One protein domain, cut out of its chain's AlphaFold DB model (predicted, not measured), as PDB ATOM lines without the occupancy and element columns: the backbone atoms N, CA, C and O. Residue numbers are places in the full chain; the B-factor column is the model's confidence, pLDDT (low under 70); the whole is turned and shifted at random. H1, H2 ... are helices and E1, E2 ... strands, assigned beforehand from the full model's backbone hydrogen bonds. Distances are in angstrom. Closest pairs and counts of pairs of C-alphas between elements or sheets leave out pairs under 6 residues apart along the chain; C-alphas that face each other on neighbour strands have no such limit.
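This is residues 165 to 214, 253 to 323 and 339 to 421 of the 421 residues of an uncharacterized protein of Candidatus Lokiarchaeota archaeon (UniProt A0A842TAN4). The body is a sandwich of strands with a helical arm at one end: the twisted sheet E6 E7 E4 E10 E11 makes one layer, and two small sheets, E1 E3 E8 and E2 E9 E5, set end to end where E2 runs on into E3, face it as the other. H2 leads from the arm into E2, H1 stands crosswise near H2, and the arm makes much of the length. The printed part has 204 residues with two named helices and eleven named strands, in the order E1 H1 H2 E2 to E11; each sheet is antiparallel and the class is mixed. The whole is loose, with a radius of gyration of the C-alphas of 21.8 A and spans of 82, 39 and 32 A.

The largest sheet runs E6 (residues 342 to 351), E7 (355 to 367), E4 (290 to 302), E10 (390 to 398), E11 (406 to 413). E6 and E7 form a hairpin, with N 343 and O 363 2.8 A apart. E7 bends by 61 degrees at residue 364; beside E4, N 295 and O 362 are 2.7 A apart. N 296 of E4 and O 396 of E10 are 2.9 A apart. E10 and E11 form a hairpin, with N 395 and O 408 at 2.8 A. The second sheet runs E1 (172 to 176), E3 (280 to 284), E8 (372 to 374), with N 175 and O 281 at 2.8 A and N 282 and O 373 at 2.8 A. The third runs E2 (275 to 278), E9 (378 to 381), E5 (306 to 309), with N 276 and O 380 at 2.8 A and N 308 and O 379 at 3.0 A. The three are a stack of sheets, face to face in turn: the parts of the largest and the second sheet that face each other are 8.4 A apart centre to centre, and those of the largest and the third are 9.2 A apart. H1 (193 to 200) and H2 (255 to 273) are close but not clearly touching, about perpendicular at 89 degrees; their closest C-alphas, of Leu 193 and Tyr 266, are 7.7 A apart. In both helices every O i to N i+4 pair is within hydrogen-bond range.

E1 begins at C-alpha 172, (33.317, -28.227, 23.333), and E11 ends at C-alpha 413, (52.859, -35.084, 17.031). H2 is 26.6 A long and begins at C-alpha 255, (46.576, -68.201, -14.350). E4 is 35.0 A, E7 34.6 A, E6 27.8 A, E10 25.9 A and E11 22.9 A long.

The C-alphas farthest apart, of Lys 165 and Glu 214, are 83.1 A apart. Residues 215 to 252 and 324 to 338 are not printed; the gaps between C-alphas are 18.6 A and 38.7 A. The link E1 to H1 is long. Mean pLDDT of the printed part is 77.6; 60 residues are under 70, among them 177 to 199 and 201 to 214.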
ATOM      1  N   LYS A 165      32.473 -15.135  36.932       42.00
ATOM      2  CA  LYS A 165      31.395 -15.915  36.308       42.00
ATOM      3  C   LYS A 165      31.143 -15.299  34.922       42.00
ATOM      4  O   LYS A 165      30.072 -14.785  34.633       42.00
ATOM      5  N   LYS A 166      32.146 -15.349  34.037       43.34
ATOM      6  CA  LYS A 166      31.871 -15.629  32.642       43.34
ATOM      7  C   LYS A 166      31.071 -16.910  32.739       43.34
ATOM      8  O   LYS A 166      31.557 -17.894  33.305       43.34
ATOM      9  N   ASN A 167      29.828 -16.864  32.277       43.09
ATOM     10  CA  ASN A 167      29.173 -18.034  31.729       43.09
ATOM     11  C   ASN A 167      30.284 -18.971  31.225       43.09
ATOM     12  O   ASN A 167      31.112 -18.529  30.421       43.09
ATOM     13  N   LYS A 168      30.391 -20.201  31.747       46.94
ATOM     14  CA  LYS A 168      31.162 -21.255  31.070       46.94
ATOM     15  C   LYS A 168      30.420 -21.539  29.757       46.94
ATOM     16  O   LYS A 168      29.747 -22.555  29.625       46.94
ATOM     17  N   LEU A 169      30.462 -20.553  28.864       50.38
ATOM     18  CA  LEU A 169      30.155 -20.604  27.455       50.38
ATOM     19  C   LEU A 169      31.154 -21.626  26.933       50.38
ATOM     20  O   LEU A 169      32.355 -21.520  27.191       50.38
ATOM     21  N   THR A 170      30.622 -22.659  26.298       55.91
ATOM     22  CA  THR A 170      31.353 -23.465  25.321       55.91
ATOM     23  C   THR A 170      32.629 -24.127  25.816       55.91
ATOM     24  O   THR A 170      33.746 -23.681  25.568       55.91
ATOM     25  N   ASP A 171      32.484 -25.325  26.395       79.31
ATOM     26  CA  ASP A 171      33.605 -26.264  26.555       79.31
ATOM     27  C   ASP A 171      33.470 -27.500  25.656       79.31
ATOM     28  O   ASP A 171      33.736 -28.630  26.056       79.31
ATOM     29  N   LEU A 172      33.059 -27.272  24.405       85.62
ATOM     30  CA  LEU A 172      33.317 -28.227  23.333       85.62
ATOM     31  C   LEU A 172      34.814 -28.253  23.034       85.62
ATOM     32  O   LEU A 172      35.456 -27.198  22.930       85.62
ATOM     33  N   LYS A 173      35.356 -29.463  22.919       88.50
ATOM     34  CA  LYS A 173      36.722 -29.724  22.475       88.50
ATOM     35  C   LYS A 173      36.725 -30.923  21.539       88.50
ATOM     36  O   LYS A 173      36.091 -31.935  21.835       88.50
ATOM     37  N   ILE A 174      37.474 -30.819  20.453       87.44
ATOM     38  CA  ILE A 174      37.850 -31.970  19.637       87.44
ATOM     39  C   ILE A 174      39.112 -32.573  20.236       87.44
ATOM     40  O   ILE A 174      39.969 -31.850  20.747       87.44
ATOM     41  N   LEU A 175      39.206 -33.892  20.231       84.06
ATOM     42  CA  LEU A 175      40.326 -34.655  20.754       84.06
ATOM     43  C   LEU A 175      40.691 -35.747  19.750       84.06
ATOM     44  O   LEU A 175      39.829 -36.245  19.026       84.06
ATOM     45  N   PHE A 176      41.962 -36.132  19.738       83.19
ATOM     46  CA  PHE A 176      42.429 -37.326  19.049       83.19
ATOM     47  C   PHE A 176      42.144 -38.572  19.899       83.19
ATOM     48  O   PHE A 176      42.218 -38.514  21.132       83.19
ATOM     49  N   ARG A 177      41.844 -39.713  19.273       69.62
ATOM     50  CA  ARG A 177      41.715 -40.996  19.983       69.62
ATOM     51  C   ARG A 177      43.074 -41.593  20.305       69.62
ATOM     52  O   ARG A 177      43.612 -42.407  19.567       69.62
ATOM     53  N   ASN A 178      43.597 -41.244  21.465       59.47
ATOM     54  CA  ASN A 178      44.561 -42.088  22.149       59.47
ATOM     55  C   ASN A 178      44.416 -41.878  23.661       59.47
ATOM     56  O   ASN A 178      44.141 -40.757  24.094       59.47
ATOM     57  N   SER A 179      44.609 -42.927  24.463       42.72
ATOM     58  CA  SER A 179      44.618 -42.866  25.931       42.72
ATOM     59  C   SER A 179      45.568 -41.801  26.503       42.72
ATOM     60  O   SER A 179      45.341 -41.349  27.622       42.72
ATOM     61  N   GLU A 180      46.566 -41.345  25.730       47.28
ATOM     62  CA  GLU A 180      47.531 -40.303  26.119       47.28
ATOM     63  C   GLU A 180      47.685 -39.130  25.129       47.28
ATOM     64  O   GLU A 180      48.615 -38.334  25.270       47.28
ATOM     65  N   ASN A 181      46.809 -38.973  24.126       48.34
ATOM     66  CA  ASN A 181      46.961 -37.924  23.096       48.34
ATOM     67  C   ASN A 181      48.227 -38.076  22.202       48.34
ATOM     68  O   ASN A 181      48.667 -37.109  21.581       48.34
ATOM     69  N   LYS A 182      48.818 -39.278  22.125       40.97
ATOM     70  CA  LYS A 182      49.955 -39.629  21.253       40.97
ATOM     71  C   LYS A 182      49.534 -40.770  20.338       40.97
ATOM     72  O   LYS A 182      49.222 -41.822  20.862       40.97
ATOM     73  N   TYR A 183      49.517 -40.627  19.017       46.91
ATOM     74  CA  TYR A 183      49.364 -41.814  18.171       46.91
ATOM     75  C   TYR A 183      50.698 -42.549  18.076       46.91
ATOM     76  O   TYR A 183      51.690 -41.989  17.618       46.91
ATOM     77  N   GLU A 184      50.705 -43.805  18.502       36.59
ATOM     78  CA  GLU A 184      51.653 -44.802  18.020       36.59
ATOM     79  C   GLU A 184      50.917 -45.576  16.933       36.59
ATOM     80  O   GLU A 184      49.948 -46.281  17.210       36.59
ATOM     81  N   LEU A 185      51.322 -45.386  15.683       40.81
ATOM     82  CA  LEU A 185      50.907 -46.254  14.594       40.81
ATOM     83  C   LEU A 185      52.186 -46.840  14.003       40.81
ATOM     84  O   LEU A 185      53.052 -46.075  13.573       40.81
ATOM     85  N   PRO A 186      52.350 -48.169  14.008       39.12
ATOM     86  CA  PRO A 186      53.424 -48.785  13.260       39.12
ATOM     87  C   PRO A 186      53.098 -48.621  11.774       39.12
ATOM     88  O   PRO A 186      52.189 -49.266  11.252       39.12
ATOM     89  N   ILE A 187      53.829 -47.741  11.091       44.09
ATOM     90  CA  ILE A 187      53.921 -47.802   9.636       44.09
ATOM     91  C   ILE A 187      54.697 -49.091   9.342       44.09
ATOM     92  O   ILE A 187      55.913 -49.130   9.489       44.09
ATOM     93  N   GLN A 188      53.997 -50.181   9.024       46.59
ATOM     94  CA  GLN A 188      54.640 -51.376   8.478       46.59
ATOM     95  C   GLN A 188      54.941 -51.106   7.005       46.59
ATOM     96  O   GLN A 188      54.141 -51.447   6.130       46.59
ATOM     97  N   ASN A 189      56.066 -50.448   6.740       47.50
ATOM     98  CA  ASN A 189      56.615 -50.385   5.394       47.50
ATOM     99  C   ASN A 189      57.507 -51.608   5.134       47.50
ATOM    100  O   ASN A 189      58.239 -52.057   6.009       47.50
ATOM    101  N   ASP A 190      57.373 -52.125   3.909       52.41
ATOM    102  CA  ASP A 190      58.092 -53.248   3.295       52.41
ATOM    103  C   ASP A 190      57.836 -54.654   3.861       52.41
ATOM    104  O   ASP A 190      58.736 -55.353   4.316       52.41
ATOM    105  N   ILE A 191      56.596 -55.135   3.705       56.78
ATOM    106  CA  ILE A 191      56.380 -56.583   3.545       56.78
ATOM    107  C   ILE A 191      56.777 -56.935   2.108       56.78
ATOM    108  O   ILE A 191      56.206 -56.378   1.157       56.78
ATOM    109  N   SER A 192      57.760 -57.826   1.944       67.25
ATOM    110  CA  SER A 192      58.145 -58.326   0.623       67.25
ATOM    111  C   SER A 192      56.933 -58.966  -0.071       67.25
ATOM    112  O   SER A 192      55.997 -59.425   0.589       67.25
ATOM    113  N   LEU A 193      56.900 -58.971  -1.406       65.19
ATOM    114  CA  LEU A 193      55.787 -59.581  -2.144       65.19
ATOM    115  C   LEU A 193      55.586 -61.050  -1.727       65.19
ATOM    116  O   LEU A 193      54.449 -61.496  -1.581       65.19
ATOM    117  N   ASP A 194      56.679 -61.763  -1.462       66.31
ATOM    118  CA  ASP A 194      56.664 -63.163  -1.039       66.31
ATOM    119  C   ASP A 194      56.043 -63.351   0.353       66.31
ATOM    120  O   ASP A 194      55.214 -64.248   0.543       66.31
ATOM    121  N   ASP A 195      56.378 -62.483   1.310       68.44
ATOM    122  CA  ASP A 195      55.796 -62.516   2.657       68.44
ATOM    123  C   ASP A 195      54.294 -62.185   2.609       68.44
ATOM    124  O   ASP A 195      53.474 -62.865   3.223       68.44
ATOM    125  N   PHE A 196      53.903 -61.198   1.794       66.31
ATOM    126  CA  PHE A 196      52.500 -60.815   1.635       66.31
ATOM    127  C   PHE A 196      51.655 -61.928   1.010       66.31
ATOM    128  O   PHE A 196      50.534 -62.178   1.457       66.31
ATOM    129  N   ILE A 197      52.173 -62.594  -0.026       68.62
ATOM    130  CA  ILE A 197      51.486 -63.726  -0.656       68.62
ATOM    131  C   ILE A 197      51.327 -64.862   0.353       68.62
ATOM    132  O   ILE A 197      50.256 -65.460   0.420       68.62
ATOM    133  N   THR A 198      52.352 -65.127   1.160       69.88
ATOM    134  CA  THR A 198      52.312 -66.187   2.175       69.88
ATOM    135  C   THR A 198      51.259 -65.903   3.253       69.88
ATOM    136  O   THR A 198      50.517 -66.812   3.625       69.88
ATOM    137  N   ASP A 199      51.127 -64.653   3.697       69.31
ATOM    138  CA  ASP A 199      50.172 -64.271   4.744       69.31
ATOM    139  C   ASP A 199      48.725 -64.153   4.235       69.31
ATOM    140  O   ASP A 199      47.788 -64.665   4.853       69.31
ATOM    141  N   GLU A 200      48.508 -63.476   3.104       70.50
ATOM    142  CA  GLU A 200      47.161 -63.184   2.592       70.50
ATOM    143  C   GLU A 200      46.632 -64.286   1.662       70.50
ATOM    144  O   GLU A 200      45.416 -64.454   1.528       70.50
ATOM    145  N   PHE A 201      47.502 -65.075   1.029       69.88
ATOM    146  CA  PHE A 201      47.144 -66.183   0.135       69.88
ATOM    147  C   PHE A 201      47.916 -67.468   0.492       69.88
ATOM    148  O   PHE A 201      48.584 -68.043  -0.369       69.88
ATOM    149  N   PRO A 202      47.773 -67.987   1.729       63.88
ATOM    150  CA  PRO A 202      48.604 -69.078   2.258       63.88
ATOM    151  C   PRO A 202      48.485 -70.394   1.485       63.88
ATOM    152  O   PRO A 202      49.366 -71.242   1.539       63.88
ATOM    153  N   GLU A 203      47.393 -70.582   0.749       62.06
ATOM    154  CA  GLU A 203      47.182 -71.761  -0.090       62.06
ATOM    155  C   GLU A 203      47.989 -71.706  -1.410       62.06
ATOM    156  O   GLU A 203      48.018 -72.686  -2.149       62.06
ATOM    157  N   TYR A 204      48.597 -70.557  -1.743       63.91
ATOM    158  CA  TYR A 204      49.240 -70.296  -3.039       63.91
ATOM    159  C   TYR A 204      50.563 -69.517  -2.920       63.91
ATOM    160  O   TYR A 204      50.777 -68.552  -3.662       63.91
ATOM    161  N   PRO A 205      51.489 -69.944  -2.043       59.09
ATOM    162  CA  PRO A 205      52.773 -69.269  -1.846       59.09
ATOM    163  C   PRO A 205      53.668 -69.297  -3.100       59.09
ATOM    164  O   PRO A 205      54.636 -68.544  -3.189       59.09
ATOM    165  N   ASP A 206      53.338 -70.150  -4.074       62.53
ATOM    166  CA  ASP A 206      54.174 -70.444  -5.240       62.53
ATOM    167  C   ASP A 206      53.731 -69.736  -6.535       62.53
ATOM    168  O   ASP A 206      54.395 -69.895  -7.558       62.53
ATOM    169  N   LEU A 207      52.652 -68.936  -6.527       60.88
ATOM    170  CA  LEU A 207      52.137 -68.242  -7.734       60.88
ATOM    171  C   LEU A 207      53.155 -67.300  -8.397       60.88
ATOM    172  O   LEU A 207      53.053 -67.019  -9.588       60.88
ATOM    173  N   MET A 208      54.137 -66.818  -7.634       55.91
ATOM    174  CA  MET A 208      55.217 -65.953  -8.125       55.91
ATOM    175  C   MET A 208      56.562 -66.667  -8.250       55.91
ATOM    176  O   MET A 208      57.454 -66.160  -8.918       55.91
ATOM    177  N   LYS A 209      56.714 -67.853  -7.651       60.59
ATOM    178  CA  LYS A 209      57.993 -68.584  -7.585       60.59
ATOM    179  C   LYS A 209      58.247 -69.465  -8.810       60.59
ATOM    180  O   LYS A 209      59.275 -70.127  -8.897       60.59
ATOM    181  N   LYS A 210      57.291 -69.525  -9.741       51.28
ATOM    182  CA  LYS A 210      57.196 -70.572 -10.763       51.28
ATOM    183  C   LYS A 210      57.693 -70.200 -12.162       51.28
ATOM    184  O   LYS A 210      57.304 -70.870 -13.109       51.28
ATOM    185  N   GLU A 211      58.597 -69.233 -12.310       49.75
ATOM    186  CA  GLU A 211      59.313 -69.079 -13.594       49.75
ATOM    187  C   GLU A 211      60.298 -70.240 -13.865       49.75
ATOM    188  O   GLU A 211      60.695 -70.450 -15.005       49.75
ATOM    189  N   GLU A 212      60.622 -71.079 -12.870       48.56
ATOM    190  CA  GLU A 212      61.576 -72.192 -13.047       48.56
ATOM    191  C   GLU A 212      60.949 -73.589 -13.249       48.56
ATOM    192  O   GLU A 212      61.676 -74.529 -13.560       48.56
ATOM    193  N   LYS A 213      59.621 -73.772 -13.122       48.88
ATOM    194  CA  LYS A 213      58.986 -75.118 -13.204       48.88
ATOM    195  C   LYS A 213      57.996 -75.337 -14.347       48.88
ATOM    196  O   LYS A 213      57.360 -76.391 -14.398       48.88
ATOM    197  N   GLU A 214      57.869 -74.408 -15.291       45.62
ATOM    198  CA  GLU A 214      57.090 -74.673 -16.514       45.62
ATOM    199  C   GLU A 214      57.727 -75.764 -17.393       45.62
ATOM    200  O   GLU A 214      57.017 -76.449 -18.126       45.62
ATOM    201  N   LYS A 253      39.307 -67.456 -15.253       64.12
ATOM    202  CA  LYS A 253      40.416 -66.517 -15.404       64.12
ATOM    203  C   LYS A 253      41.694 -67.322 -15.601       64.12
ATOM    204  O   LYS A 253      41.955 -68.256 -14.835       64.12
ATOM    205  N   SER A 254      42.467 -66.979 -16.629       71.75
ATOM    206  CA  SER A 254      43.748 -67.639 -16.849       71.75
ATOM    207  C   SER A 254      44.643 -67.430 -15.626       71.75
ATOM    208  O   SER A 254      44.484 -66.474 -14.859       71.75
ATOM    209  N   HIS A 255      45.600 -68.333 -15.427       68.12
ATOM    210  CA  HIS A 255      46.576 -68.201 -14.350       68.12
ATOM    211  C   HIS A 255      47.279 -66.833 -14.378       68.12
ATOM    212  O   HIS A 255      47.442 -66.196 -13.340       68.12
ATOM    213  N   GLU A 256      47.614 -66.352 -15.578       71.38
ATOM    214  CA  GLU A 256      48.200 -65.030 -15.811       71.38
ATOM    215  C   GLU A 256      47.252 -63.893 -15.407       71.38
ATOM    216  O   GLU A 256      47.664 -62.994 -14.680       71.38
ATOM    217  N   GLN A 257      45.967 -63.961 -15.777       78.81
ATOM    218  CA  GLN A 257      44.968 -62.962 -15.376       78.81
ATOM    219  C   GLN A 257      44.805 -62.903 -13.853       78.81
ATOM    220  O   GLN A 257      44.720 -61.819 -13.276       78.81
ATOM    221  N   PHE A 258      44.799 -64.054 -13.178       79.31
ATOM    222  CA  PHE A 258      44.747 -64.094 -11.717       79.31
ATOM    223  C   PHE A 258      46.033 -63.536 -11.086       79.31
ATOM    224  O   PHE A 258      45.958 -62.778 -10.119       79.31
ATOM    225  N   LYS A 259      47.208 -63.851 -11.647       78.31
ATOM    226  CA  LYS A 259      48.503 -63.297 -11.212       78.31
ATOM    227  C   LYS A 259      48.520 -61.771 -11.332       78.31
ATOM    228  O   LYS A 259      48.910 -61.093 -10.382       78.31
ATOM    229  N   GLU A 260      48.034 -61.222 -12.445       83.56
ATOM    230  CA  GLU A 260      47.882 -59.775 -12.634       83.56
ATOM    231  C   GLU A 260      46.915 -59.143 -11.626       83.56
ATOM    232  O   GLU A 260      47.185 -58.060 -11.107       83.56
ATOM    233  N   GLU A 261      45.792 -59.796 -11.319       84.88
ATOM    234  CA  GLU A 261      44.852 -59.311 -10.303       84.88
ATOM    235  C   GLU A 261      45.460 -59.311  -8.899       84.88
ATOM    236  O   GLU A 261      45.242 -58.366  -8.139       84.88
ATOM    237  N   VAL A 262      46.254 -60.328  -8.558       82.44
ATOM    238  CA  VAL A 262      46.994 -60.386  -7.288       82.44
ATOM    239  C   VAL A 262      48.048 -59.280  -7.217       82.44
ATOM    240  O   VAL A 262      48.157 -58.634  -6.175       82.44
ATOM    241  N   LEU A 263      48.769 -58.998  -8.310       83.00
ATOM    242  CA  LEU A 263      49.712 -57.871  -8.376       83.00
ATOM    243  C   LEU A 263      49.002 -56.532  -8.184       83.00
ATOM    244  O   LEU A 263      49.402 -55.752  -7.323       83.00
ATOM    245  N   LYS A 264      47.900 -56.296  -8.907       88.56
ATOM    246  CA  LYS A 264      47.075 -55.085  -8.753       88.56
ATOM    247  C   LYS A 264      46.533 -54.941  -7.331       88.56
ATOM    248  O   LYS A 264      46.522 -53.842  -6.781       88.56
ATOM    249  N   TYR A 265      46.103 -56.042  -6.713       85.81
ATOM    250  CA  TYR A 265      45.673 -56.058  -5.315       85.81
ATOM    251  C   TYR A 265      46.820 -55.707  -4.364       85.81
ATOM    252  O   TYR A 265      46.632 -54.874  -3.480       85.81
ATOM    253  N   TYR A 266      48.006 -56.291  -4.552       82.19
ATOM    254  CA  TYR A 266      49.187 -55.994  -3.741       82.19
ATOM    255  C   TYR A 266      49.606 -54.529  -3.859       82.19
ATOM    256  O   TYR A 266      49.780 -53.865  -2.838       82.19
ATOM    257  N   GLU A 267      49.709 -53.999  -5.078       83.38
ATOM    258  CA  GLU A 267      50.006 -52.584  -5.321       83.38
ATOM    259  C   GLU A 267      48.959 -51.680  -4.669       83.38
ATOM    260  O   GLU A 267      49.307 -50.723  -3.975       83.38
ATOM    261  N   GLY A 268      47.679 -52.033  -4.811       86.56
ATOM    262  CA  GLY A 268      46.580 -51.336  -4.156       86.56
ATOM    263  C   GLY A 268      46.702 -51.356  -2.633       86.56
ATOM    264  O   GLY A 268      46.481 -50.334  -1.990       86.56
ATOM    265  N   ILE A 269      47.061 -52.494  -2.029       81.94
ATOM    266  CA  ILE A 269      47.220 -52.614  -0.573       81.94
ATOM    267  C   ILE A 269      48.451 -51.847  -0.102       81.94
ATOM    268  O   ILE A 269      48.383 -51.175   0.927       81.94
ATOM    269  N   LYS A 270      49.557 -51.906  -0.849       81.81
ATOM    270  CA  LYS A 270      50.768 -51.129  -0.576       81.81
ATOM    271  C   LYS A 270      50.457 -49.638  -0.587       81.81
ATOM    272  O   LYS A 270      50.875 -48.927   0.317       81.81
ATOM    273  N   GLU A 271      49.684 -49.177  -1.564       84.69
ATOM    274  CA  GLU A 271      49.238 -47.788  -1.645       84.69
ATOM    275  C   GLU A 271      48.258 -47.426  -0.517       84.69
ATOM    276  O   GLU A 271      48.452 -46.410   0.146       84.69
ATOM    277  N   TYR A 272      47.268 -48.276  -0.227       83.56
ATOM    278  CA  TYR A 272      46.318 -48.099   0.879       83.56
ATOM    279  C   TYR A 272      47.029 -47.987   2.237       83.56
ATOM    280  O   TYR A 272      46.683 -47.135   3.052       83.56
ATOM    281  N   ARG A 273      48.070 -48.795   2.474       81.44
ATOM    282  CA  ARG A 273      48.858 -48.790   3.719       81.44
ATOM    283  C   ARG A 273      49.694 -47.525   3.923       81.44
ATOM    284  O   ARG A 273      50.110 -47.272   5.050       81.44
ATOM    285  N   LYS A 274      49.910 -46.706   2.885       83.56
ATOM    286  CA  LYS A 274      50.557 -45.390   3.041       83.56
ATOM    287  C   LYS A 274      49.662 -44.376   3.756       83.56
ATOM    288  O   LYS A 274      50.159 -43.342   4.201       83.56
ATOM    289  N   TYR A 275      48.359 -44.642   3.838       86.31
ATOM    290  CA  TYR A 275      47.413 -43.778   4.524       86.31
ATOM    291  C   TYR A 275      47.337 -44.135   6.002       86.31
ATOM    292  O   TYR A 275      47.156 -45.285   6.395       86.31
ATOM    293  N   VAL A 276      47.422 -43.102   6.827       84.50
ATOM    294  CA  VAL A 276      47.304 -43.189   8.275       84.50
ATOM    295  C   VAL A 276      45.923 -42.691   8.673       84.50
ATOM    296  O   VAL A 276      45.562 -41.553   8.371       84.50
ATOM    297  N   GLU A 277      45.149 -43.540   9.346       85.50
ATOM    298  CA  GLU A 277      43.824 -43.189   9.859       85.50
ATOM    299  C   GLU A 277      43.937 -42.379  11.160       85.50
ATOM    300  O   GLU A 277      44.615 -42.777  12.108       85.50
ATOM    301  N   ILE A 278      43.255 -41.235  11.213       85.44
ATOM    302  CA  ILE A 278      43.187 -40.334  12.362       85.44
ATOM    303  C   ILE A 278      41.738 -40.265  12.837       85.44
ATOM    304  O   ILE A 278      40.856 -39.724  12.165       85.44
ATOM    305  N   GLU A 279      41.507 -40.778  14.040       86.25
ATOM    306  CA  GLU A 279      40.191 -40.788  14.672       86.25
ATOM    307  C   GLU A 279      39.982 -39.550  15.560       86.25
ATOM    308  O   GLU A 279      40.759 -39.261  16.474       86.25
ATOM    309  N   LEU A 280      38.889 -38.826  15.332       87.12
ATOM    310  CA  LEU A 280      38.560 -37.597  16.056       87.12
ATOM    311  C   LEU A 280      37.333 -37.797  16.949       87.12
ATOM    312  O   LEU A 280      36.424 -38.556  16.625       87.12
ATOM    313  N   TYR A 281      37.294 -37.096  18.081       89.12
ATOM    314  CA  TYR A 281      36.201 -37.159  19.051       89.12
ATOM    315  C   TYR A 281      35.788 -35.759  19.468       89.12
ATOM    316  O   TYR A 281      36.632 -34.960  19.864       89.12
ATOM    317  N   LEU A 282      34.491 -35.477  19.450       90.25
ATOM    318  CA  LEU A 282      33.924 -34.274  20.040       90.25
ATOM    319  C   LEU A 282      33.507 -34.568  21.480       90.25
ATOM    320  O   LEU A 282      32.674 -35.441  21.720       90.25
ATOM    321  N   LYS A 283      34.042 -33.815  22.439       90.50
ATOM    322  CA  LYS A 283      33.686 -33.933  23.853       90.50
ATOM    323  C   LYS A 283      33.108 -32.632  24.382       90.50
ATOM    324  O   LYS A 283      33.703 -31.566  24.219       90.50
ATOM    325  N   ASN A 284      31.968 -32.737  25.055       89.62
ATOM    326  CA  ASN A 284      31.330 -31.614  25.725       89.62
ATOM    327  C   ASN A 284      31.692 -31.605  27.212       89.62
ATOM    328  O   ASN A 284      31.106 -32.326  28.014       89.62
ATOM    329  N   PHE A 285      32.649 -30.770  27.600       84.06
ATOM    330  CA  PHE A 285      33.001 -30.545  29.004       84.06
ATOM    331  C   PHE A 285      32.082 -29.517  29.690       84.06
ATOM    332  O   PHE A 285      32.204 -29.273  30.894       84.06
ATOM    333  N   GLY A 286      31.172 -28.908  28.928       83.75
ATOM    334  CA  GLY A 286      30.199 -27.943  29.409       83.75
ATOM    335  C   GLY A 286      29.094 -28.577  30.253       83.75
ATOM    336  O   GLY A 286      28.915 -29.795  30.318       83.75
ATOM    337  N   ILE A 287      28.333 -27.706  30.913       81.31
ATOM    338  CA  ILE A 287      27.176 -28.082  31.741       81.31
ATOM    339  C   ILE A 287      25.856 -28.106  30.962       81.31
ATOM    340  O   ILE A 287      24.857 -28.591  31.485       81.31
ATOM    341  N   LYS A 288      25.849 -27.602  29.723       82.69
ATOM    342  CA  LYS A 288      24.683 -27.570  28.837       82.69
ATOM    343  C   LYS A 288      24.902 -28.477  27.622       82.69
ATOM    344  O   LYS A 288      26.050 -28.627  27.192       82.69
ATOM    345  N   PRO A 289      23.842 -29.098  27.081       86.88
ATOM    346  CA  PRO A 289      23.905 -29.747  25.776       86.88
ATOM    347  C   PRO A 289      24.105 -28.710  24.660       86.88
ATOM    348  O   PRO A 289      23.802 -27.537  24.852       86.88
ATOM    349  N   TYR A 290      24.565 -29.162  23.494       87.00
ATOM    350  CA  TYR A 290      24.596 -28.364  22.267       87.00
ATOM    351  C   TYR A 290      23.712 -28.994  21.201       87.00
ATOM    352  O   TYR A 290      23.657 -30.222  21.091       87.00
ATOM    353  N   ASN A 291      23.083 -28.144  20.393       89.38
ATOM    354  CA  ASN A 291      22.377 -28.529  19.178       89.38
ATOM    355  C   ASN A 291      23.070 -27.886  17.966       89.38
ATOM    356  O   ASN A 291      23.617 -26.790  18.086       89.38
ATOM    357  N   ASN A 292      23.050 -28.579  16.827       91.00
ATOM    358  CA  ASN A 292      23.549 -28.108  15.529       91.00
ATOM    359  C   ASN A 292      24.967 -27.513  15.577       91.00
ATOM    360  O   ASN A 292      25.224 -26.397  15.128       91.00
ATOM    361  N   VAL A 293      25.913 -28.262  16.139       90.69
ATOM    362  CA  VAL A 293      27.320 -27.857  16.181       90.69
ATOM    363  C   VAL A 293      27.952 -28.120  14.823       90.69
ATOM    364  O   VAL A 293      28.165 -29.269  14.450       90.69
ATOM    365  N   ASN A 294      28.318 -27.063  14.112       93.31
ATOM    366  CA  ASN A 294      29.143 -27.152  12.918       93.31
ATOM    367  C   ASN A 294      30.610 -26.952  13.295       93.31
ATOM    368  O   ASN A 294      30.971 -26.020  14.014       93.31
ATOM    369  N   ILE A 295      31.452 -27.845  12.810       93.88
ATOM    370  CA  ILE A 295      32.882 -27.886  13.055       93.88
ATOM    371  C   ILE A 295      33.558 -27.753  11.703       93.88
ATOM    372  O   ILE A 295      33.324 -28.573  10.823       93.88
ATOM    373  N   GLU A 296      34.420 -26.761  11.561       95.62
ATOM    374  CA  GLU A 296      35.268 -26.577  10.388       95.62
ATOM    375  C   GLU A 296      36.720 -26.763  10.819       95.62
ATOM    376  O   GLU A 296      37.183 -26.126  11.766       95.62
ATOM    377  N   ILE A 297      37.434 -27.672  10.167       94.44
ATOM    378  CA  ILE A 297      38.832 -27.969  10.450       94.44
ATOM    379  C   ILE A 297      39.661 -27.561   9.243       94.44
ATOM    380  O   ILE A 297      39.409 -27.990   8.121       94.44
ATOM    381  N   CYS A 298      40.674 -26.741   9.498       95.31
ATOM    382  CA  CYS A 298      41.593 -26.230   8.500       95.31
ATOM    383  C   CYS A 298      43.035 -26.576   8.890       95.31
ATOM    384  O   CYS A 298      43.467 -26.313  10.018       95.31
ATOM    385  N   THR A 299      43.794 -27.149   7.961       94.38
ATOM    386  CA  THR A 299      45.221 -27.447   8.142       94.38
ATOM    387  C   THR A 299      46.038 -26.965   6.949       94.38
ATOM    388  O   THR A 299      45.560 -26.949   5.815       94.38
ATOM    389  N   LEU A 300      47.271 -26.541   7.222       94.19
ATOM    390  CA  LEU A 300      48.245 -26.120   6.220       94.19
ATOM    391  C   LEU A 300      49.325 -27.193   6.135       94.19
ATOM    392  O   LEU A 300      50.025 -27.430   7.122       94.19
ATOM    393  N   LEU A 301      49.450 -27.821   4.972       92.50
ATOM    394  CA  LEU A 301      50.385 -28.915   4.729       92.50
ATOM    395  C   LEU A 301      51.348 -28.547   3.602       92.50
ATOM    396  O   LEU A 301      51.022 -27.730   2.741       92.50
ATOM    397  N   GLU A 302      52.542 -29.133   3.623       90.75
ATOM    398  CA  GLU A 302      53.474 -29.050   2.492       90.75
ATOM    399  C   GLU A 302      52.854 -29.733   1.259       90.75
ATOM    400  O   GLU A 302      51.799 -30.373   1.342       90.75
ATOM    401  N   LYS A 303      53.486 -29.583   0.093       90.75
ATOM    402  CA  LYS A 303      53.056 -30.306  -1.111       90.75
ATOM    403  C   LYS A 303      53.106 -31.824  -0.892       90.75
ATOM    404  O   LYS A 303      53.781 -32.318   0.008       90.75
ATOM    405  N   ASP A 304      52.348 -32.538  -1.720       90.44
ATOM    406  CA  ASP A 304      52.312 -34.006  -1.809       90.44
ATOM    407  C   ASP A 304      51.659 -34.745  -0.627       90.44
ATOM    408  O   ASP A 304      51.572 -35.973  -0.632       90.44
ATOM    409  N   PHE A 305      51.117 -34.014   0.350       92.62
ATOM    410  CA  PHE A 305      50.130 -34.572   1.272       92.62
ATOM    411  C   PHE A 305      48.825 -34.885   0.539       92.62
ATOM    412  O   PHE A 305      48.349 -34.074  -0.259       92.62
ATOM    413  N   ASP A 306      48.214 -36.020   0.871       93.06
ATOM    414  CA  ASP A 306      46.895 -36.406   0.363       93.06
ATOM    415  C   ASP A 306      45.973 -36.765   1.534       93.06
ATOM    416  O   ASP A 306      46.251 -37.695   2.301       93.06
ATOM    417  N   LEU A 307      44.919 -35.965   1.717       93.19
ATOM    418  CA  LEU A 307      43.915 -36.138   2.764       93.19
ATOM    419  C   LEU A 307      42.639 -36.665   2.132       93.19
ATOM    420  O   LEU A 307      42.036 -35.988   1.303       93.19
ATOM    421  N   LYS A 308      42.196 -37.835   2.586       91.62
ATOM    422  CA  LYS A 308      40.985 -38.483   2.082       91.62
ATOM    423  C   LYS A 308      40.038 -38.845   3.200       91.62
ATOM    424  O   LYS A 308      40.445 -39.101   4.344       91.62
ATOM    425  N   SER A 309      38.760 -38.897   2.860       88.06
ATOM    426  CA  SER A 309      37.799 -39.571   3.719       88.06
ATOM    427  C   SER A 309      38.051 -41.083   3.702       88.06
ATOM    428  O   SER A 309      38.547 -41.640   2.723       88.06
ATOM    429  N   LYS A 310      37.714 -41.776   4.792       83.06
ATOM    430  CA  LYS A 310      37.781 -43.244   4.831       83.06
ATOM    431  C   LYS A 310      36.882 -43.910   3.776       83.06
ATOM    432  O   LYS A 310      37.213 -44.988   3.310       83.06
ATOM    433  N   GLU A 311      35.784 -43.263   3.391       84.12
ATOM    434  CA  GLU A 311      34.881 -43.703   2.319       84.12
ATOM    435  C   GLU A 311      35.506 -43.575   0.925       84.12
ATOM    436  O   GLU A 311      35.291 -44.444   0.088       84.12
ATOM    437  N   GLU A 312      36.305 -42.532   0.679       84.50
ATOM    438  CA  GLU A 312      37.066 -42.380  -0.572       84.50
ATOM    439  C   GLU A 312      38.194 -43.411  -0.703       84.50
ATOM    440  O   GLU A 312      38.629 -43.721  -1.813       84.50
ATOM    441  N   LEU A 313      38.678 -43.943   0.421       85.00
ATOM    442  CA  LEU A 313      39.635 -45.041   0.449       85.00
ATOM    443  C   LEU A 313      38.911 -46.381   0.411       85.00
ATOM    444  O   LEU A 313      38.700 -47.046   1.428       85.00
ATOM    445  N   GLU A 314      38.602 -46.834  -0.797       84.12
ATOM    446  CA  GLU A 314      38.192 -48.216  -0.976       84.12
ATOM    447  C   GLU A 314      39.372 -49.143  -0.679       84.12
ATOM    448  O   GLU A 314      40.396 -49.130  -1.367       84.12
ATOM    449  N   LYS A 315      39.226 -49.981   0.353       84.19
ATOM    450  CA  LYS A 315      40.164 -51.080   0.567       84.19
ATOM    451  C   LYS A 315      40.137 -51.956  -0.696       84.19
ATOM    452  O   LYS A 315      39.054 -52.435  -1.052       84.19
ATOM    453  N   PRO A 316      41.291 -52.197  -1.346       86.44
ATOM    454  CA  PRO A 316      41.367 -53.078  -2.499       86.44
ATOM    455  C   PRO A 316      40.672 -54.401  -2.197       86.44
ATOM    456  O   PRO A 316      40.854 -54.984  -1.122       86.44
ATOM    457  N   ARG A 317      39.840 -54.866  -3.125       85.88
ATOM    458  CA  ARG A 317      39.149 -56.143  -2.961       85.88
ATOM    459  C   ARG A 317      40.114 -57.266  -3.279       85.88
ATOM    460  O   ARG A 317      40.789 -57.239  -4.305       85.88
ATOM    461  N   LYS A 318      40.149 -58.257  -2.394       84.31
ATOM    462  CA  LYS A 318      40.903 -59.481  -2.629       84.31
ATOM    463  C   LYS A 318      40.368 -60.143  -3.909       84.31
ATOM    464  O   LYS A 318      39.149 -60.305  -4.000       84.31
ATOM    465  N   PRO A 319      41.227 -60.516  -4.872       84.06
ATOM    466  CA  PRO A 319      40.806 -61.245  -6.059       84.06
ATOM    467  C   PRO A 319      40.040 -62.507  -5.660       84.06
ATOM    468  O   PRO A 319      40.539 -63.336  -4.893       84.06
ATOM    469  N   GLU A 320      38.809 -62.637  -6.147       79.00
ATOM    470  CA  GLU A 320      37.998 -63.831  -5.933       79.00
ATOM    471  C   GLU A 320      38.483 -64.946  -6.861       79.00
ATOM    472  O   GLU A 320      38.700 -64.726  -8.056       79.00
ATOM    473  N   ARG A 321      38.623 -66.167  -6.333       66.25
ATOM    474  CA  ARG A 321      38.791 -67.331  -7.205       66.25
ATOM    475  C   ARG A 321      37.449 -67.676  -7.815       66.25
ATOM    476  O   ARG A 321      36.501 -67.981  -7.098       66.25
ATOM    477  N   SER A 322      37.399 -67.744  -9.134       59.38
ATOM    478  CA  SER A 322      36.252 -68.221  -9.911       59.38
ATOM    479  C   SER A 322      36.011 -69.739  -9.789       59.38
ATOM    480  O   SER A 322      35.510 -70.372 -10.712       59.38
ATOM    481  N   PHE A 323      36.355 -70.349  -8.656       50.72
ATOM    482  CA  PHE A 323      36.198 -71.777  -8.398       50.72
ATOM    483  C   PHE A 323      35.310 -71.958  -7.170       50.72
ATOM    484  O   PHE A 323      35.827 -72.100  -6.075       50.72
ATOM    485  N   GLU A 339      21.515 -43.819  12.950       48.38
ATOM    486  CA  GLU A 339      21.447 -42.555  12.214       48.38
ATOM    487  C   GLU A 339      22.359 -41.545  12.895       48.38
ATOM    488  O   GLU A 339      22.104 -41.113  14.025       48.38
ATOM    489  N   TYR A 340      23.514 -41.303  12.273       54.38
ATOM    490  CA  TYR A 340      24.581 -40.616  12.963       54.38
ATOM    491  C   TYR A 340      24.079 -39.209  13.258       54.38
ATOM    492  O   TYR A 340      23.659 -38.470  12.368       54.38
ATOM    493  N   ASN A 341      24.186 -38.801  14.519       78.38
ATOM    494  CA  ASN A 341      24.034 -37.401  14.908       78.38
ATOM    495  C   ASN A 341      25.111 -36.508  14.269       78.38
ATOM    496  O   ASN A 341      25.177 -35.341  14.624       78.38
ATOM    497  N   VAL A 342      25.954 -37.034  13.377       86.69
ATOM    498  CA  VAL A 342      27.103 -36.386  12.758       86.69
ATOM    499  C   VAL A 342      26.992 -36.551  11.244       86.69
ATOM    500  O   VAL A 342      27.005 -37.670  10.740       86.69
ATOM    501  N   LYS A 343      26.902 -35.438  10.522       91.69
ATOM    502  CA  LYS A 343      27.154 -35.364   9.081       91.69
ATOM    503  C   LYS A 343      28.619 -34.985   8.873       91.69
ATOM    504  O   LYS A 343      29.145 -34.176   9.634       91.69
ATOM    505  N   TYR A 344      29.260 -35.564   7.869       91.56
ATOM    506  CA  TYR A 344      30.654 -35.302   7.530       91.56
ATOM    507  C   TYR A 344      30.750 -34.576   6.188       91.56
ATOM    508  O   TYR A 344      30.053 -34.949   5.244       91.56
ATOM    509  N   ASP A 345      31.599 -33.553   6.126       93.12
ATOM    510  CA  ASP A 345      31.951 -32.848   4.899       93.12
ATOM    511  C   ASP A 345      33.410 -33.216   4.545       93.12
ATOM    512  O   ASP A 345      34.315 -32.918   5.339       93.12
ATOM    513  N   PRO A 346      33.647 -33.902   3.406       91.81
ATOM    514  CA  PRO A 346      34.941 -34.496   3.075       91.81
ATOM    515  C   PRO A 346      36.036 -33.450   2.813       91.81
ATOM    516  O   PRO A 346      35.730 -32.275   2.580       91.81
ATOM    517  N   PRO A 347      37.321 -33.856   2.838       94.12
ATOM    518  CA  PRO A 347      38.441 -32.943   2.671       94.12
ATOM    519  C   PRO A 347      38.461 -32.284   1.297       94.12
ATOM    520  O   PRO A 347      38.370 -32.931   0.261       94.12
ATOM    521  N   GLN A 348      38.630 -30.966   1.301       95.50
ATOM    522  CA  GLN A 348      38.793 -30.140   0.115       95.50
ATOM    523  C   GLN A 348      40.178 -29.503   0.123       95.50
ATOM    524  O   GLN A 348      40.586 -28.879   1.108       95.50
ATOM    525  N   LYS A 349      40.887 -29.649  -0.996       96.12
ATOM    526  CA  LYS A 349      42.227 -29.108  -1.207       96.12
ATOM    527  C   LYS A 349      42.149 -27.752  -1.907       96.12
ATOM    528  O   LYS A 349      41.534 -27.627  -2.963       96.12
ATOM    529  N   ILE A 350      42.822 -26.751  -1.351       95.75
ATOM    530  CA  ILE A 350      43.037 -25.444  -1.974       95.75
ATOM    531  C   ILE A 350      44.537 -25.277  -2.194       95.75
ATOM    532  O   ILE A 350      45.306 -25.117  -1.242       95.75
ATOM    533  N   GLU A 351      44.953 -25.292  -3.456       94.62
ATOM    534  CA  GLU A 351      46.368 -25.222  -3.810       94.62
ATOM    535  C   GLU A 351      46.931 -23.806  -3.622       94.62
ATOM    536  O   GLU A 351      46.319 -22.813  -4.034       94.62
ATOM    537  N   LYS A 352      48.111 -23.699  -3.000       93.00
ATOM    538  CA  LYS A 352      48.938 -22.477  -3.003       93.00
ATOM    539  C   LYS A 352      50.349 -22.794  -3.492       93.00
ATOM    540  O   LYS A 352      50.724 -23.958  -3.628       93.00
ATOM    541  N   ASP A 353      51.146 -21.751  -3.711       87.69
ATOM    542  CA  ASP A 353      52.488 -21.867  -4.298       87.69
ATOM    543  C   ASP A 353      53.437 -22.766  -3.490       87.69
ATOM    544  O   ASP A 353      54.216 -23.515  -4.068       87.69
ATOM    545  N   LYS A 354      53.383 -22.699  -2.152       88.81
ATOM    546  CA  LYS A 354      54.313 -23.434  -1.269       88.81
ATOM    547  C   LYS A 354      53.663 -24.544  -0.451       88.81
ATOM    548  O   LYS A 354      54.327 -25.516  -0.127       88.81
ATOM    549  N   ASN A 355      52.392 -24.378  -0.106       91.75
ATOM    550  CA  ASN A 355      51.664 -25.240   0.818       91.75
ATOM    551  C   ASN A 355      50.241 -25.429   0.299       91.75
ATOM    552  O   ASN A 355      49.703 -24.529  -0.341       91.75
ATOM    553  N   ASP A 356      49.606 -26.538   0.633       94.06
ATOM    554  CA  ASP A 356      48.196 -26.760   0.346       94.06
ATOM    555  C   ASP A 356      47.368 -26.537   1.615       94.06
ATOM    556  O   ASP A 356      47.761 -26.916   2.724       94.06
ATOM    557  N   ILE A 357      46.229 -25.866   1.458       94.75
ATOM    558  CA  ILE A 357      45.260 -25.686   2.538       94.75
ATOM    559  C   ILE A 357      44.209 -26.773   2.385       94.75
ATOM    560  O   ILE A 357      43.574 -26.878   1.338       94.75
ATOM    561  N   TRP A 358      44.004 -27.544   3.443       96.56
ATOM    562  CA  TRP A 358      42.974 -28.569   3.495       96.56
ATOM    563  C   TRP A 358      41.871 -28.154   4.456       96.56
ATOM    564  O   TRP A 358      42.158 -27.734   5.582       96.56
ATOM    565  N   ILE A 359      40.624 -28.272   4.005       95.75
ATOM    566  CA  ILE A 359      39.428 -27.920   4.776       95.75
ATOM    567  C   ILE A 359      38.471 -29.108   4.782       95.75
ATOM    568  O   ILE A 359      38.181 -29.666   3.732       95.75
ATOM    569  N   PHE A 360      37.979 -29.494   5.953       95.69
ATOM    570  CA  PHE A 360      36.934 -30.508   6.124       95.69
ATOM    571  C   PHE A 360      36.085 -30.162   7.341       95.69
ATOM    572  O   PHE A 360      36.460 -29.298   8.139       95.69
ATOM    573  N   GLY A 361      34.942 -30.818   7.509       95.38
ATOM    574  CA  GLY A 361      34.029 -30.437   8.576       95.38
ATOM    575  C   GLY A 361      33.093 -31.527   9.060       95.38
ATOM    576  O   GLY A 361      32.986 -32.609   8.488       95.38
ATOM    577  N   TYR A 362      32.420 -31.215  10.161       95.06
ATOM    578  CA  TYR A 362      31.408 -32.062  10.776       95.06
ATOM    579  C   TYR A 362      30.207 -31.215  11.180       95.06
ATOM    580  O   TYR A 362      30.373 -30.142  11.752       95.06
ATOM    581  N   SER A 363      28.998 -31.723  10.973       94.19
ATOM    582  CA  SER A 363      27.769 -31.133  11.503       94.19
ATOM    583  C   SER A 363      27.130 -32.096  12.494       94.19
ATOM    584  O   SER A 363      26.640 -33.161  12.121       94.19
ATOM    585  N   VAL A 364      27.171 -31.742  13.775       92.44
ATOM    586  CA  VAL A 364      26.664 -32.550  14.882       92.44
ATOM    587  C   VAL A 364      25.306 -32.019  15.331       92.44
ATOM    588  O   VAL A 364      25.219 -30.964  15.957       92.44
ATOM    589  N   LYS A 365      24.233 -32.770  15.067       91.88
ATOM    590  CA  LYS A 365      22.853 -32.387  15.411       91.88
ATOM    591  C   LYS A 365      22.674 -32.125  16.903       91.88
ATOM    592  O   LYS A 365      21.993 -31.174  17.273       91.88
ATOM    593  N   LYS A 366      23.250 -32.972  17.762       90.44
ATOM    594  CA  LYS A 366      23.107 -32.860  19.218       90.44
ATOM    595  C   LYS A 366      24.241 -33.550  19.970       90.44
ATOM    596  O   LYS A 366      24.621 -34.660  19.608       90.44
ATOM    597  N   ILE A 367      24.710 -32.935  21.055       89.44
ATOM    598  CA  ILE A 367      25.634 -33.538  22.029       89.44
ATOM    599  C   ILE A 367      25.223 -33.160  23.455       89.44
ATOM    600  O   ILE A 367      24.985 -31.991  23.757       89.44
ATOM    601  N   GLN A 368      25.107 -34.148  24.346       89.75
ATOM    602  CA  GLN A 368      24.661 -33.923  25.727       89.75
ATOM    603  C   GLN A 368      25.793 -33.386  26.621       89.75
ATOM    604  O   GLN A 368      26.962 -33.360  26.231       89.75
ATOM    605  N   HIS A 369      25.467 -32.925  27.832       85.25
ATOM    606  CA  HIS A 369      26.488 -32.541  28.817       85.25
ATOM    607  C   HIS A 369      27.364 -33.752  29.181       85.25
ATOM    608  O   HIS A 369      26.840 -34.847  29.396       85.25
ATOM    609  N   LYS A 370      28.687 -33.542  29.281       83.25
ATOM    610  CA  LYS A 370      29.700 -34.582  29.563       83.25
ATOM    611  C   LYS A 370      29.740 -35.740  28.562       83.25
ATOM    612  O   LYS A 370      30.405 -36.741  28.821       83.25
ATOM    613  N   ASP A 371      29.078 -35.590  27.424       86.81
ATOM    614  CA  ASP A 371      29.019 -36.610  26.391       86.81
ATOM    615  C   ASP A 371      30.258 -36.570  25.485       86.81
ATOM    616  O   ASP A 371      30.979 -35.565  25.416       86.81
ATOM    617  N   THR A 372      30.531 -37.690  24.821       88.31
ATOM    618  CA  THR A 372      31.640 -37.856  23.878       88.31
ATOM    619  C   THR A 372      31.139 -38.569  22.630       88.31
ATOM    620  O   THR A 372      30.657 -39.695  22.702       88.31
ATOM    621  N   ILE A 373      31.294 -37.922  21.478       88.81
ATOM    622  CA  ILE A 373      30.855 -38.428  20.178       88.81
ATOM    623  C   ILE A 373      32.087 -38.702  19.319       88.81
ATOM    624  O   ILE A 373      32.937 -37.828  19.159       88.81
ATOM    625  N   GLY A 374      32.180 -39.913  18.768       88.19
ATOM    626  CA  GLY A 374      33.161 -40.227  17.730       88.19
ATOM    627  C   GLY A 374      32.794 -39.528  16.424       88.19
ATOM    628  O   GLY A 374      31.635 -39.561  16.006       88.19
ATOM    629  N   LEU A 375      33.768 -38.874  15.805       89.31
ATOM    630  CA  LEU A 375      33.637 -38.227  14.508       89.31
ATOM    631  C   LEU A 375      34.148 -39.157  13.406       89.31
ATOM    632  O   LEU A 375      34.884 -40.108  13.668       89.31
ATOM    633  N   TYR A 376      33.751 -38.868  12.168       89.12
ATOM    634  CA  TYR A 376      34.217 -39.624  11.014       89.12
ATOM    635  C   TYR A 376      35.745 -39.491  10.869       89.12
ATOM    636  O   TYR A 376      36.249 -38.361  10.915       89.12
ATOM    637  N   PRO A 377      36.493 -40.600  10.741       88.38
ATOM    638  CA  PRO A 377      37.945 -40.554  10.671       88.38
ATOM    639  C   PRO A 377      38.413 -39.921   9.361       88.38
ATOM    640  O   PRO A 377      37.785 -40.073   8.311       88.38
ATOM    641  N   ILE A 378      39.551 -39.241   9.427       90.12
ATOM    642  CA  ILE A 378      40.266 -38.768   8.240       90.12
ATOM    643  C   ILE A 378      41.478 -39.650   8.009       90.12
ATOM    644  O   ILE A 378      42.024 -40.229   8.946       90.12
ATOM    645  N   THR A 379      41.928 -39.724   6.769       90.44
ATOM    646  CA  THR A 379      43.141 -40.454   6.420       90.44
ATOM    647  C   THR A 379      44.145 -39.511   5.788       90.44
ATOM    648  O   THR A 379      43.766 -38.598   5.053       90.44
ATOM    649  N   ILE A 380      45.421 -39.693   6.116       91.12
ATOM    650  CA  ILE A 380      46.510 -38.852   5.619       91.12
ATOM    651  C   ILE A 380      47.587 -39.744   5.031       91.12
ATOM    652  O   ILE A 380      48.153 -40.576   5.740       91.12
ATOM    653  N   LYS A 381      47.905 -39.538   3.756       90.94
ATOM    654  CA  LYS A 381      49.132 -40.044   3.147       90.94
ATOM    655  C   LYS A 381      50.223 -38.988   3.281       90.94
ATOM    656  O   LYS A 381      50.046 -37.835   2.882       90.94
ATOM    657  N   PHE A 382      51.341 -39.398   3.870       86.88
ATOM    658  CA  PHE A 382      52.518 -38.553   4.052       86.88
ATOM    659  C   PHE A 382      53.391 -38.570   2.790       86.88
ATOM    660  O   PHE A 382      53.475 -39.611   2.129       86.88
ATOM    661  N   PRO A 383      54.076 -37.461   2.465       86.88
ATOM    662  CA  PRO A 383      55.079 -37.471   1.416       86.88
ATOM    663  C   PRO A 383      56.285 -38.314   1.841       86.88
ATOM    664  O   PRO A 383      56.603 -38.410   3.028       86.88
ATOM    665  N   GLU A 384      56.987 -38.893   0.865       80.75
ATOM    666  CA  GLU A 384      58.143 -39.774   1.105       80.75
ATOM    667  C   GLU A 384      59.252 -39.083   1.909       80.75
ATOM    668  O   GLU A 384      59.960 -39.715   2.688       80.75
ATOM    669  N   THR A 385      59.386 -37.762   1.757       78.69
ATOM    670  CA  THR A 385      60.410 -36.958   2.426       78.69
ATOM    671  C   THR A 385      59.791 -35.888   3.320       78.69
ATOM    672  O   THR A 385      59.927 -34.690   3.090       78.69
ATOM    673  N   TYR A 386      59.123 -36.309   4.392       78.12
ATOM    674  CA  TYR A 386      58.557 -35.373   5.360       78.12
ATOM    675  C   TYR A 386      59.495 -35.100   6.545       78.12
ATOM    676  O   TYR A 386      59.915 -36.015   7.252       78.12
ATOM    677  N   LYS A 387      59.819 -33.822   6.794       77.00
ATOM    678  CA  LYS A 387      60.772 -33.419   7.852       77.00
ATOM    679  C   LYS A 387      60.118 -32.866   9.114       77.00
ATOM    680  O   LYS A 387      60.746 -32.854  10.177       77.00
ATOM    681  N   ALA A 388      58.899 -32.343   9.022       79.50
ATOM    682  CA  ALA A 388      58.268 -31.697  10.162       79.50
ATOM    683  C   ALA A 388      57.731 -32.732  11.162       79.50
ATOM    684  O   ALA A 388      57.145 -33.746  10.818       79.50
ATOM    685  N   LYS A 389      57.913 -32.466  12.456       83.38
ATOM    686  CA  LYS A 389      57.484 -33.397  13.515       83.38
ATOM    687  C   LYS A 389      56.033 -33.204  13.941       83.38
ATOM    688  O   LYS A 389      55.541 -33.960  14.764       83.38
ATOM    689  N   LYS A 390      55.366 -32.142  13.476       85.38
ATOM    690  CA  LYS A 390      54.054 -31.733  13.991       85.38
ATOM    691  C   LYS A 390      53.167 -31.187  12.883       85.38
ATOM    692  O   LYS A 390      53.604 -30.304  12.151       85.38
ATOM    693  N   ILE A 391      51.917 -31.637  12.836       88.31
ATOM    694  CA  ILE A 391      50.857 -31.053  12.002       88.31
ATOM    695  C   ILE A 391      49.890 -30.291  12.908       88.31
ATOM    696  O   ILE A 391      49.536 -30.764  13.989       88.31
ATOM    697  N   LYS A 392      49.477 -29.090  12.491       89.94
ATOM    698  CA  LYS A 392      48.552 -28.239  13.249       89.94
ATOM    699  C   LYS A 392      47.205 -28.170  12.543       89.94
ATOM    700  O   LYS A 392      47.141 -27.699  11.416       89.94
ATOM    701  N   PHE A 393      46.141 -28.536  13.246       89.44
ATOM    702  CA  PHE A 393      44.768 -28.374  12.777       89.44
ATOM    703  C   PHE A 393      44.107 -27.234  13.549       89.44
ATOM    704  O   PHE A 393      44.067 -27.247  14.784       89.44
ATOM    705  N   ASN A 394      43.588 -26.245  12.834       91.06
ATOM    706  CA  ASN A 394      42.769 -25.187  13.409       91.06
ATOM    707  C   ASN A 394      41.305 -25.603  13.275       91.06
ATOM    708  O   ASN A 394      40.831 -25.834  12.170       91.06
ATOM    709  N   CYS A 395      40.609 -25.726  14.396       90.25
ATOM    710  CA  CYS A 395      39.212 -26.130  14.460       90.25
ATOM    711  C   CYS A 395      38.369 -24.923  14.867       90.25
ATOM    712  O   CYS A 395      38.613 -24.346  15.928       90.25
ATOM    713  N   ALA A 396      37.375 -24.570  14.064       90.50
ATOM    714  CA  ALA A 396      36.387 -23.550  14.371       90.50
ATOM    715  C   ALA A 396      35.032 -24.210  14.663       90.50
ATOM    716  O   ALA A 396      34.571 -25.059  13.902       90.50
ATOM    717  N   PHE A 397      34.393 -23.817  15.762       89.44
ATOM    718  CA  PHE A 397      33.068 -24.283  16.167       89.44
ATOM    719  C   PHE A 397      32.047 -23.174  15.936       89.44
ATOM    720  O   PHE A 397      32.214 -22.066  16.449       89.44
ATOM    721  N   LYS A 398      30.965 -23.489  15.229       88.31
ATOM    722  CA  LYS A 398      29.804 -22.619  15.009       88.31
ATOM    723  C   LYS A 398      28.562 -23.338  15.542       88.31
ATOM    724  O   LYS A 398      28.325 -24.484  15.173       88.31
ATOM    725  N   HIS A 399      27.777 -22.697  16.403       81.69
ATOM    726  CA  HIS A 399      26.510 -23.245  16.898       81.69
ATOM    727  C   HIS A 399      25.477 -22.134  17.115       81.69
ATOM    728  O   HIS A 399      25.836 -20.970  17.310       81.69
ATOM    729  N   ASP A 400      24.203 -22.516  17.110       70.75
ATOM    730  CA  ASP A 400      23.063 -21.594  17.011       70.75
ATOM    731  C   ASP A 400      22.935 -20.624  18.202       70.75
ATOM    732  O   ASP A 400      22.448 -19.508  18.048       70.75
ATOM    733  N   GLU A 401      23.372 -21.032  19.398       63.41
ATOM    734  CA  GLU A 401      23.005 -20.336  20.642       63.41
ATOM    735  C   GLU A 401      23.839 -19.092  21.001       63.41
ATOM    736  O   GLU A 401      23.414 -18.331  21.866       63.41
ATOM    737  N   GLU A 402      25.006 -18.850  20.389       58.41
ATOM    738  CA  GLU A 402      25.888 -17.764  20.868       58.41
ATOM    739  C   GLU A 402      26.416 -16.824  19.784       58.41
ATOM    740  O   GLU A 402      26.935 -15.766  20.130       58.41
ATOM    741  N   GLY A 403      26.326 -17.153  18.489       59.69
ATOM    742  CA  GLY A 403      26.935 -16.334  17.423       59.69
ATOM    743  C   GLY A 403      28.460 -16.143  17.557       59.69
ATOM    744  O   GLY A 403      29.078 -15.457  16.746       59.69
ATOM    745  N   VAL A 404      29.079 -16.755  18.571       60.19
ATOM    746  CA  VAL A 404      30.504 -16.701  18.871       60.19
ATOM    747  C   VAL A 404      31.151 -17.942  18.276       60.19
ATOM    748  O   VAL A 404      30.849 -19.068  18.666       60.19
ATOM    749  N   SER A 405      32.067 -17.727  17.332       74.12
ATOM    750  CA  SER A 405      32.953 -18.783  16.849       74.12
ATOM    751  C   SER A 405      33.994 -19.083  17.923       74.12
ATOM    752  O   SER A 405      34.735 -18.188  18.339       74.12
ATOM    753  N   LYS A 406      34.057 -20.331  18.389       82.81
ATOM    754  CA  LYS A 406      35.162 -20.792  19.237       82.81
ATOM    755  C   LYS A 406      36.238 -21.390  18.345       82.81
ATOM    756  O   LYS A 406      35.929 -22.169  17.453       82.81
ATOM    757  N   GLU A 407      37.497 -21.089  18.634       87.50
ATOM    758  CA  GLU A 407      38.631 -21.715  17.960       87.50
ATOM    759  C   GLU A 407      39.393 -22.643  18.907       87.50
ATOM    760  O   GLU A 407      39.595 -22.349  20.090       87.50
ATOM    761  N   GLN A 408      39.846 -23.772  18.378       87.56
ATOM    762  CA  GLN A 408      40.747 -24.703  19.040       87.56
ATOM    763  C   GLN A 408      41.892 -25.053  18.099       87.56
ATOM    764  O   GLN A 408      41.696 -25.285  16.912       87.56
ATOM    765  N   LYS A 409      43.102 -25.152  18.650       88.06
ATOM    766  CA  LYS A 409      44.267 -25.664  17.927       88.06
ATOM    767  C   LYS A 409      44.561 -27.080  18.394       88.06
ATOM    768  O   LYS A 409      44.747 -27.307  19.590       88.06
ATOM    769  N   LEU A 410      44.605 -28.015  17.456       84.88
ATOM    770  CA  LEU A 410      45.061 -29.382  17.666       84.88
ATOM    771  C   LEU A 410      46.444 -29.546  17.057       84.88
ATOM    772  O   LEU A 410      46.743 -28.986  16.003       84.88
ATOM    773  N   ILE A 411      47.289 -30.315  17.730       85.19
ATOM    774  CA  ILE A 411      48.642 -30.604  17.271       85.19
ATOM    775  C   ILE A 411      48.794 -32.116  17.239       85.19
ATOM    776  O   ILE A 411      48.719 -32.760  18.282       85.19
ATOM    777  N   LEU A 412      49.000 -32.655  16.045       84.12
ATOM    778  CA  LEU A 412      49.368 -34.045  15.838       84.12
ATOM    779  C   LEU A 412      50.892 -34.141  15.885       84.12
ATOM    780  O   LEU A 412      51.566 -33.570  15.027       84.12
ATOM    781  N   ASP A 413      51.426 -34.808  16.908       81.81
ATOM    782  CA  ASP A 413      52.859 -35.084  17.031       81.81
ATOM    783  C   ASP A 413      53.201 -36.382  16.295       81.81
ATOM    784  O   ASP A 413      52.638 -37.437  16.573       81.81
ATOM    785  N   LEU A 414      54.114 -36.276  15.339       77.88
ATOM    786  CA  LEU A 414      54.546 -37.343  14.442       77.88
ATOM    787  C   LEU A 414      55.916 -37.894  14.840       77.88
ATOM    788  O   LEU A 414      56.465 -38.742  14.142       77.88
ATOM    789  N   SER A 415      56.489 -37.434  15.955       73.44
ATOM    790  CA  SER A 415      57.807 -37.891  16.413       73.44
ATOM    791  C   SER A 415      57.856 -39.410  16.625       73.44
ATOM    792  O   SER A 415      58.893 -40.017  16.393       73.44
ATOM    793  N   ASN A 416      56.724 -40.026  16.983       62.50
ATOM    794  CA  ASN A 416      56.606 -41.476  17.154       62.50
ATOM    795  C   ASN A 416      56.371 -42.235  15.835       62.50
ATOM    796  O   ASN A 416      56.557 -43.445  15.796       62.50
ATOM    797  N   LEU A 417      55.973 -41.546  14.762       62.06
ATOM    798  CA  LEU A 417      55.728 -42.140  13.440       62.06
ATOM    799  C   LEU A 417      57.008 -42.231  12.598       62.06
ATOM    800  O   LEU A 417      57.149 -43.141  11.791       62.06
ATOM    801  N   ILE A 418      57.955 -41.310  12.800       53.00
ATOM    802  CA  ILE A 418      59.176 -41.197  11.980       53.00
ATOM    803  C   ILE A 418      60.236 -42.252  12.355       53.00
ATOM    804  O   ILE A 418      61.148 -42.505  11.578       53.00
ATOM    805  N   HIS A 419      60.131 -42.906  13.517       46.28
ATOM    806  CA  HIS A 419      61.140 -43.873  13.970       46.28
ATOM    807  C   HIS A 419      61.088 -45.256  13.291       46.28
ATOM    808  O   HIS A 419      61.972 -46.063  13.558       46.28
ATOM    809  N   ASN A 420      60.113 -45.506  12.409       43.91
ATOM    810  CA  ASN A 420      59.926 -46.795  11.726       43.91
ATOM    811  C   ASN A 420      60.019 -46.723  10.185       43.91
ATOM    812  O   ASN A 420      59.652 -47.695   9.532       43.91
ATOM    813  N   ASN A 421      60.477 -45.602   9.611       39.62
ATOM    814  CA  ASN A 421      60.755 -45.483   8.171       39.62
ATOM    815  C   ASN A 421      62.249 -45.571   7.868       39.62
ATOM    816  O   ASN A 421      63.039 -44.993   8.654       39.62
TER     817      ASN A 421